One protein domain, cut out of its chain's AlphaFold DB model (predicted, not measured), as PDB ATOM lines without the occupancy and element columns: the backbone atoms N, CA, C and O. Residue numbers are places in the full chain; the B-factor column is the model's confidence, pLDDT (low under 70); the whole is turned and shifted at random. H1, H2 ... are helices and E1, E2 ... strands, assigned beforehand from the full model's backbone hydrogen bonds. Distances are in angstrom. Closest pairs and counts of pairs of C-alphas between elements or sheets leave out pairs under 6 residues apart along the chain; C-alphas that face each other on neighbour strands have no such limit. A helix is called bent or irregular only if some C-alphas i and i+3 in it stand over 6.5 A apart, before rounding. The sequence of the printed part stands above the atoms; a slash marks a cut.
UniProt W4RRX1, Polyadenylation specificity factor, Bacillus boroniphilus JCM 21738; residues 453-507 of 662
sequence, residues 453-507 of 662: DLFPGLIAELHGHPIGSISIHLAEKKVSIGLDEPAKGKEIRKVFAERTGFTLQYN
ATOM      1  N   ASP A 453     -35.233  39.233   2.601       66.31
ATOM      2  CA  ASP A 453     -34.997  38.328   3.725       66.31
ATOM      3  C   ASP A 453     -36.095  37.268   3.902       66.31
ATOM      4  O   ASP A 453     -35.860  36.242   4.538       66.31
ATOM      5  N   LEU A 454     -37.272  37.481   3.310       73.56
ATOM      6  CA  LEU A 454     -38.388  36.538   3.358       73.56
ATOM      7  C   LEU A 454     -38.328  35.470   2.259       73.56
ATOM      8  O   LEU A 454     -38.972  34.429   2.400       73.56
ATOM      9  N   PHE A 455     -37.548  35.680   1.189       78.06
ATOM     10  CA  PHE A 455     -37.428  34.696   0.109       78.06
ATOM     11  C   PHE A 455     -36.933  33.326   0.603       78.06
ATOM     12  O   PHE A 455     -37.594  32.341   0.286       78.06
ATOM     13  N   PRO A 456     -35.858  33.201   1.411       72.88
ATOM     14  CA  PRO A 456     -35.397  31.893   1.881       72.88
ATOM     15  C   PRO A 456     -36.472  31.119   2.651       72.88
ATOM     16  O   PRO A 456     -36.654  29.927   2.418       72.88
ATOM     17  N   GLY A 457     -37.214  31.801   3.531       76.19
ATOM     18  CA  GLY A 457     -38.285  31.192   4.323       76.19
ATOM     19  C   GLY A 457     -39.473  30.757   3.469       76.19
ATOM     20  O   GLY A 457     -39.955  29.637   3.616       76.19
ATOM     21  N   LEU A 458     -39.903  31.602   2.528       79.94
ATOM     22  CA  LEU A 458     -41.004  31.285   1.620       79.94
ATOM     23  C   LEU A 458     -40.658  30.122   0.683       79.94
ATOM     24  O   LEU A 458     -41.488  29.252   0.434       79.94
ATOM     25  N   ILE A 459     -39.433  30.088   0.157       78.56
ATOM     26  CA  ILE A 459     -39.000  28.999  -0.718       78.56
ATOM     27  C   ILE A 459     -38.840  27.713   0.117       78.56
ATOM     28  O   ILE A 459     -39.279  26.655  -0.320       78.56
ATOM     29  N   ALA A 460     -38.334  27.787   1.354       79.00
ATOM     30  CA  ALA A 460     -38.301  26.633   2.256       79.00
ATOM     31  C   ALA A 460     -39.707  26.095   2.597       79.00
ATOM     32  O   ALA A 460     -39.896  24.880   2.619       79.00
ATOM     33  N   GLU A 461     -40.704  26.967   2.800       81.19
ATOM     34  CA  GLU A 461     -42.117  26.589   2.995       81.19
ATOM     35  C   GLU A 461     -42.658  25.825   1.778       81.19
ATOM     36  O   GLU A 461     -43.254  24.761   1.927       81.19
ATOM     37  N   LEU A 462     -42.414  26.334   0.566       82.56
ATOM     38  CA  LEU A 462     -42.906  25.723  -0.674       82.56
ATOM     39  C   LEU A 462     -42.205  24.400  -1.022       82.56
ATOM     40  O   LEU A 462     -42.793  23.556  -1.698       82.56
ATOM     41  N   HIS A 463     -40.965  24.216  -0.568       76.44
ATOM     42  CA  HIS A 463     -40.167  23.010  -0.805       76.44
ATOM     43  C   HIS A 463     -40.211  21.991   0.344       76.44
ATOM     44  O   HIS A 463     -39.828  20.838   0.148       76.44
ATOM     45  N   GLY A 464     -40.677  22.384   1.532       71.56
ATOM     46  CA  GLY A 464     -40.758  21.526   2.717       71.56
ATOM     47  C   GLY A 464     -39.420  21.247   3.414       71.56
ATOM     48  O   GLY A 464     -39.381  20.460   4.356       71.56
ATOM     49  N   HIS A 465     -38.322  21.872   2.980       71.56
ATOM     50  CA  HIS A 465     -37.004  21.770   3.610       71.56
ATOM     51  C   HIS A 465     -36.210  23.082   3.447       71.56
ATOM     52  O   HIS A 465     -36.447  23.822   2.490       71.56
ATOM     53  N   PRO A 466     -35.240  23.383   4.333       64.94
ATOM     54  CA  PRO A 466     -34.366  24.545   4.185       64.94
ATOM     55  C   PRO A 466     -33.550  24.474   2.890       64.94
ATOM     56  O   PRO A 466     -33.178  23.391   2.431       64.94
ATOM     57  N   ILE A 467     -33.260  25.634   2.307       66.06
ATOM     58  CA  ILE A 467     -32.519  25.764   1.047       66.06
ATOM     59  C   ILE A 467     -31.264  26.599   1.310       66.06
ATOM     60  O   ILE A 467     -31.261  27.455   2.192       66.06
ATOM     61  N   GLY A 468     -30.184  26.303   0.581       57.53
ATOM     62  CA  GLY A 468     -28.911  27.022   0.671       57.53
ATOM     63  C   GLY A 468     -28.960  28.436   0.074       57.53
ATOM     64  O   GLY A 468     -30.012  29.062  -0.013       57.53
ATOM     65  N   SER A 469     -27.804  28.947  -0.355       58.69
ATOM     66  CA  SER A 469     -27.677  30.296  -0.923       58.69
ATOM     67  C   SER A 469     -28.625  30.524  -2.107       58.69
ATOM     68  O   SER A 469     -28.631  29.738  -3.060       58.69
ATOM     69  N   ILE A 470     -29.372  31.627  -2.060       72.69
ATOM     70  CA  ILE A 470     -30.244  32.097  -3.141       72.69
ATOM     71  C   ILE A 470     -29.621  33.322  -3.820       72.69
ATOM     72  O   ILE A 470     -28.985  34.140  -3.155       72.69
ATOM     73  N   SER A 471     -29.833  33.468  -5.126       66.44
ATOM     74  CA  SER A 471     -29.445  34.664  -5.884       66.44
ATOM     75  C   SER A 471     -30.692  35.467  -6.240       66.44
ATOM     76  O   SER A 471     -31.628  34.929  -6.829       66.44
ATOM     77  N   ILE A 472     -30.723  36.751  -5.880       73.56
ATOM     78  CA  ILE A 472     -31.890  37.624  -6.065       73.56
ATOM     79  C   ILE A 472     -31.551  38.702  -7.097       73.56
ATOM     80  O   ILE A 472     -30.646  39.508  -6.893       73.56
ATOM     81  N   HIS A 473     -32.313  38.745  -8.188       73.69
ATOM     82  CA  HIS A 473     -32.194  39.738  -9.252       73.69
ATOM     83  C   HIS A 473     -33.433  40.641  -9.251       73.69
ATOM     84  O   HIS A 473     -34.447  40.336  -9.883       73.69
ATOM     85  N   LEU A 474     -33.349  41.770  -8.539       69.62
ATOM     86  CA  LEU A 474     -34.469  42.709  -8.364       69.62
ATOM     87  C   LEU A 474     -34.957  43.319  -9.685       69.62
ATOM     88  O   LEU A 474     -36.157  43.372  -9.924       69.62
ATOM     89  N   ALA A 475     -34.038  43.731 -10.564       71.69
ATOM     90  CA  ALA A 475     -34.388  44.373 -11.834       71.69
ATOM     91  C   ALA A 475     -35.133  43.432 -12.797       71.69
ATOM     92  O   ALA A 475     -36.000  43.865 -13.549       71.69
ATOM     93  N   GLU A 476     -34.812  42.137 -12.758       75.06
ATOM     94  CA  GLU A 476     -35.417  41.125 -13.630       75.06
ATOM     95  C   GLU A 476     -36.606  40.406 -12.984       75.06
ATOM     96  O   GLU A 476     -37.196  39.529 -13.615       75.06
ATOM     97  N   LYS A 477     -36.938  40.741 -11.729       81.81
ATOM     98  CA  LYS A 477     -37.929  40.038 -10.901       81.81
ATOM     99  C   LYS A 477     -37.697  38.523 -10.880       81.81
ATOM    100  O   LYS A 477     -38.620  37.725 -11.064       81.81
ATOM    101  N   LYS A 478     -36.438  38.119 -10.683       79.75
ATOM    102  CA  LYS A 478     -36.002  36.713 -10.699       79.75
ATOM    103  C   LYS A 478     -35.306  36.325  -9.403       79.75
ATOM    104  O   LYS A 478     -34.475  37.072  -8.891       79.75
ATOM    105  N   VAL A 479     -35.611  35.129  -8.913       79.00
ATOM    106  CA  VAL A 479     -34.897  34.483  -7.807       79.00
ATOM    107  C   VAL A 479     -34.386  33.133  -8.290       79.00
ATOM    108  O   VAL A 479     -35.165  32.309  -8.767       79.00
ATOM    109  N   SER A 480     -33.080  32.908  -8.180       77.56
ATOM    110  CA  SER A 480     -32.420  31.682  -8.629       77.56
ATOM    111  C   SER A 480     -31.946  30.855  -7.440       77.56
ATOM    112  O   SER A 480     -31.331  31.383  -6.509       77.56
ATOM    113  N   ILE A 481     -32.205  29.549  -7.487       79.62
ATOM    114  CA  ILE A 481     -31.820  28.591  -6.446       79.62
ATOM    115  C   ILE A 481     -30.961  27.464  -7.022       79.62
ATOM    116  O   ILE A 481     -31.214  26.966  -8.118       79.62
ATOM    117  N   GLY A 482     -29.928  27.067  -6.275       69.69
ATOM    118  CA  GLY A 482     -28.986  26.004  -6.647       69.69
ATOM    119  C   GLY A 482     -29.500  24.596  -6.331       69.69
ATOM    120  O   GLY A 482     -28.842  23.855  -5.599       69.69
ATOM    121  N   LEU A 483     -30.696  24.258  -6.814       69.12
ATOM    122  CA  LEU A 483     -31.344  22.956  -6.632       69.12
ATOM    123  C   LEU A 483     -31.860  22.432  -7.970       69.12
ATOM    124  O   LEU A 483     -32.229  23.223  -8.837       69.12
ATOM    125  N   ASP A 484     -31.934  21.109  -8.100       69.06
ATOM    126  CA  ASP A 484     -32.607  20.470  -9.229       69.06
ATOM    127  C   ASP A 484     -34.123  20.704  -9.123       69.06
ATOM    128  O   ASP A 484     -34.693  20.712  -8.027       69.06
ATOM    129  N   GLU A 485     -34.787  20.922 -10.261       75.25
ATOM    130  CA  GLU A 485     -36.222  21.209 -10.281       75.25
ATOM    131  C   GLU A 485     -37.030  19.990  -9.783       75.25
ATOM    132  O   GLU A 485     -36.951  18.913 -10.381       75.25
ATOM    133  N   PRO A 486     -37.821  20.120  -8.700       74.88
ATOM    134  CA  PRO A 486     -38.601  19.007  -8.165       74.88
ATOM    135  C   PRO A 486     -39.788  18.669  -9.077       74.88
ATOM    136  O   PRO A 486     -40.251  19.500  -9.857       74.88
ATOM    137  N   ALA A 487     -40.379  17.479  -8.913       74.50
ATOM    138  CA  ALA A 487     -41.538  17.039  -9.706       74.50
ATOM    139  C   ALA A 487     -42.751  18.000  -9.635       74.50
ATOM    140  O   ALA A 487     -43.523  18.093 -10.587       74.50
ATOM    141  N   LYS A 488     -42.895  18.759  -8.535       78.50
ATOM    142  CA  LYS A 488     -43.908  19.820  -8.350       78.50
ATOM    143  C   LYS A 488     -43.414  21.235  -8.705       78.50
ATOM    144  O   LYS A 488     -44.075  22.219  -8.386       78.50
ATOM    145  N   GLY A 489     -42.267  21.370  -9.372       75.25
ATOM    146  CA  GLY A 489     -41.602  22.653  -9.639       75.25
ATOM    147  C   GLY A 489     -42.480  23.679 -10.361       75.25
ATOM    148  O   GLY A 489     -42.465  24.854 -10.001       75.25
ATOM    149  N   LYS A 490     -43.330  23.244 -11.302       77.88
ATOM    150  CA  LYS A 490     -44.288  24.127 -11.997       77.88
ATOM    151  C   LYS A 490     -45.338  24.735 -11.062       77.88
ATOM    152  O   LYS A 490     -45.669  25.909 -11.205       77.88
ATOM    153  N   GLU A 491     -45.847  23.955 -10.113       82.06
ATOM    154  CA  GLU A 491     -46.840  24.408  -9.133       82.06
ATOM    155  C   GLU A 491     -46.195  25.361  -8.119       82.06
ATOM    156  O   GLU A 491     -46.723  26.440  -7.858       82.06
ATOM    157  N   ILE A 492     -44.985  25.031  -7.660       82.06
ATOM    158  CA  ILE A 492     -44.186  25.887  -6.774       82.06
ATOM    159  C   ILE A 492     -43.875  27.237  -7.434       82.06
ATOM    160  O   ILE A 492     -44.066  28.275  -6.809       82.06
ATOM    161  N   ARG A 493     -43.453  27.252  -8.709       83.31
ATOM    162  CA  ARG A 493     -43.207  28.496  -9.463       83.31
ATOM    163  C   ARG A 493     -44.465  29.359  -9.561       83.31
ATOM    164  O   ARG A 493     -44.364  30.574  -9.423       83.31
ATOM    165  N   LYS A 494     -45.631  28.743  -9.783       84.19
ATOM    166  CA  LYS A 494     -46.915  29.449  -9.870       84.19
ATOM    167  C   LYS A 494     -47.285  30.094  -8.533       84.19
ATOM    168  O   LYS A 494     -47.493  31.300  -8.489       84.19
ATOM    169  N   VAL A 495     -47.271  29.323  -7.445       83.75
ATOM    170  CA  VAL A 495     -47.599  29.823  -6.097       83.75
ATOM    171  C   VAL A 495     -46.585  30.873  -5.626       83.75
ATOM    172  O   VAL A 495     -46.954  31.852  -4.980       83.75
ATOM    173  N   PHE A 496     -45.304  30.709  -5.968       84.81
ATOM    174  CA  PHE A 496     -44.264  31.692  -5.666       84.81
ATOM    175  C   PHE A 496     -44.484  33.009  -6.421       84.81
ATOM    176  O   PHE A 496     -44.413  34.075  -5.810       84.81
ATOM    177  N   ALA A 497     -44.800  32.942  -7.718       83.94
ATOM    178  CA  ALA A 497     -45.108  34.121  -8.523       83.94
ATOM    179  C   ALA A 497     -46.376  34.834  -8.034       83.94
ATOM    180  O   ALA A 497     -46.367  36.053  -7.909       83.94
ATOM    181  N   GLU A 498     -47.423  34.091  -7.668       83.19
ATOM    182  CA  GLU A 498     -48.653  34.653  -7.090       83.19
ATOM    183  C   GLU A 498     -48.408  35.335  -5.735       83.19
ATOM    184  O   GLU A 498     -49.027  36.349  -5.434       83.19
ATOM    185  N   ARG A 499     -47.492  34.813  -4.907       81.00
ATOM    186  CA  ARG A 499     -47.192  35.385  -3.582       81.00
ATOM    187  C   ARG A 499     -46.197  36.543  -3.599       81.00
ATOM    188  O   ARG A 499     -46.194  37.335  -2.660       81.00
ATOM    189  N   THR A 500     -45.314  36.610  -4.595       81.25
ATOM    190  CA  THR A 500     -44.180  37.552  -4.583       81.25
ATOM    191  C   THR A 500     -44.140  38.497  -5.777       81.25
ATOM    192  O   THR A 500     -43.527  39.555  -5.685       81.25
ATOM    193  N   GLY A 501     -44.752  38.135  -6.905       79.94
ATOM    194  CA  GLY A 501     -44.537  38.809  -8.187       79.94
ATOM    195  C   GLY A 501     -43.178  38.502  -8.837       79.94
ATOM    196  O   GLY A 501     -42.862  39.070  -9.882       79.94
ATOM    197  N   PHE A 502     -42.370  37.607  -8.248       82.56
ATOM    198  CA  PHE A 502     -41.064  37.183  -8.761       82.56
ATOM    199  C   PHE A 502     -41.140  35.797  -9.405       82.56
ATOM    200  O   PHE A 502     -41.914  34.928  -9.011       82.56
ATOM    201  N   THR A 503     -40.278  35.561 -10.389       84.75
ATOM    202  CA  THR A 503     -40.133  34.261 -11.050       84.75
ATOM    203  C   THR A 503     -39.014  33.447 -10.403       84.75
ATOM    204  O   THR A 503     -37.894  33.929 -10.233       84.75
ATOM    205  N   LEU A 504     -39.310  32.197 -10.039       83.50
ATOM    206  CA  LEU A 504     -38.336  31.268  -9.457       83.50
ATOM    207  C   LEU A 504     -37.628  30.469 -10.565       83.50
ATOM    208  O   LEU A 504     -38.296  29.891 -11.428       83.50
ATOM    209  N   GLN A 505     -36.293  30.417 -10.536       82.12
ATOM    210  CA  GLN A 505     -35.444  29.650 -11.456       82.12
ATOM    211  C   GLN A 505     -34.557  28.647 -10.710       82.12
ATOM    212  O   GLN A 505     -34.004  28.953  -9.657       82.12
ATOM    213  N   TYR A 506     -34.392  27.461 -11.291       80.00
ATOM    214  CA  TYR A 506     -33.544  26.389 -10.775       80.00
ATOM    215  C   TYR A 506     -32.264  26.326 -11.605       80.00
ATOM    216  O   TYR A 506     -32.343  26.209 -12.828       80.00
ATOM    217  N   ASN A 507     -31.105  26.409 -10.951       68.75
ATOM    218  CA  ASN A 507     -29.800  26.317 -11.598       68.75
ATOM    219  C   ASN A 507     -29.079  25.050 -11.120       68.75
ATOM    220  O   ASN A 507     -28.817  24.896  -9.925       68.75
TER     221      ASN A 507
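What this domain is: This is residues 453 to 507 of the 662 residues of the protein "Polyadenylation specificity factor" of Bacillus boroniphilus JCM 21738 (UniProt W4RRX1). A small three-stranded sheet forms one wall, and two helices, side by side and running opposite ways, pack loosely by it: H2 next to the edge strand E3, H1 nearer to E1 and E2. Each helix only grazes the sheet, and the two touch each other. The printed part has 55 residues with two named helices and three named strands, in the order H1, E1, E2, H2, E3; the sheet's order is E1, E2, E3, mixed, and the class is mixed, helices and strands. The whole is compact, with a radius of gyration of the C-alphas of 10.0 A and spans of 28 by 21 by 19 A.

How they stand to each other: In the sheet, E2, residues 478 to 481, is the inner strand. E1, residues 470 to 473, is its antiparallel neighbour at 163 degrees, and the two form a hairpin; N 473 and O 478 are 2.8 A apart, within hydrogen-bond range, and so are N 480 and O 471, at 2.8 A. E3, residues 503 to 506, is parallel to E2 at 26 degrees, with N 505 and O 479 within hydrogen-bond range at 2.8 A. The edge strands E1 and E3 are apart. H2, residues 489 to 500, grazes the sheet with residues 489 to 497; its closest C-alphas to E3 are those of Ala 497 and Thr 503, 5.6 A apart. E2, H2 and E3 make a strand-helix-strand unit, two parallel neighbour strands with a helix between them along the chain, and its crossover is right-handed. H1, residues 453 to 463, grazes the sheet with residues 455 to 459; its closest C-alphas to E1 are those of Pro 456 and Ile 470, 7.2 A apart. H2 touches H1 with residues 492 to 496 alone, the closest C-alphas being those of Leu 462 and Ile 492, 6.2 A apart. Their lines stand at a shallow tilt of 33 degrees, only just short of steep, and they run opposite ways. In H2 every O i to N i+4 pair is within hydrogen-bond range; in H1, 6 of 7 are.

Where its parts are: E1 is 10.0 A long, E2 is 10.1 A and E3 is 10.3 A, ending at C-alpha 506 (-33.544, 26.389, -10.775). H2 is 15.9 A long and begins at C-alpha 489 (-41.602, 22.653, -9.639). H1 is 16.8 A long and begins at C-alpha 453 (-34.997, 38.328, 3.725). H1 is irregular, but only just: C-alphas 453 and 456 are 6.7 A apart.

The domain as a whole: The two C-alphas farthest apart are those of Ala 475 and Ala 487, 28.3 A. The printed part has no cut. The links E1 to E2 and H2 to E3 are tight, those from H1 to E1 and from E2 to H2 short. Mean pLDDT of the printed part is 76.2; residues 453, 466 to 469, 471, 474, 482 to 484 and 507 are under 70.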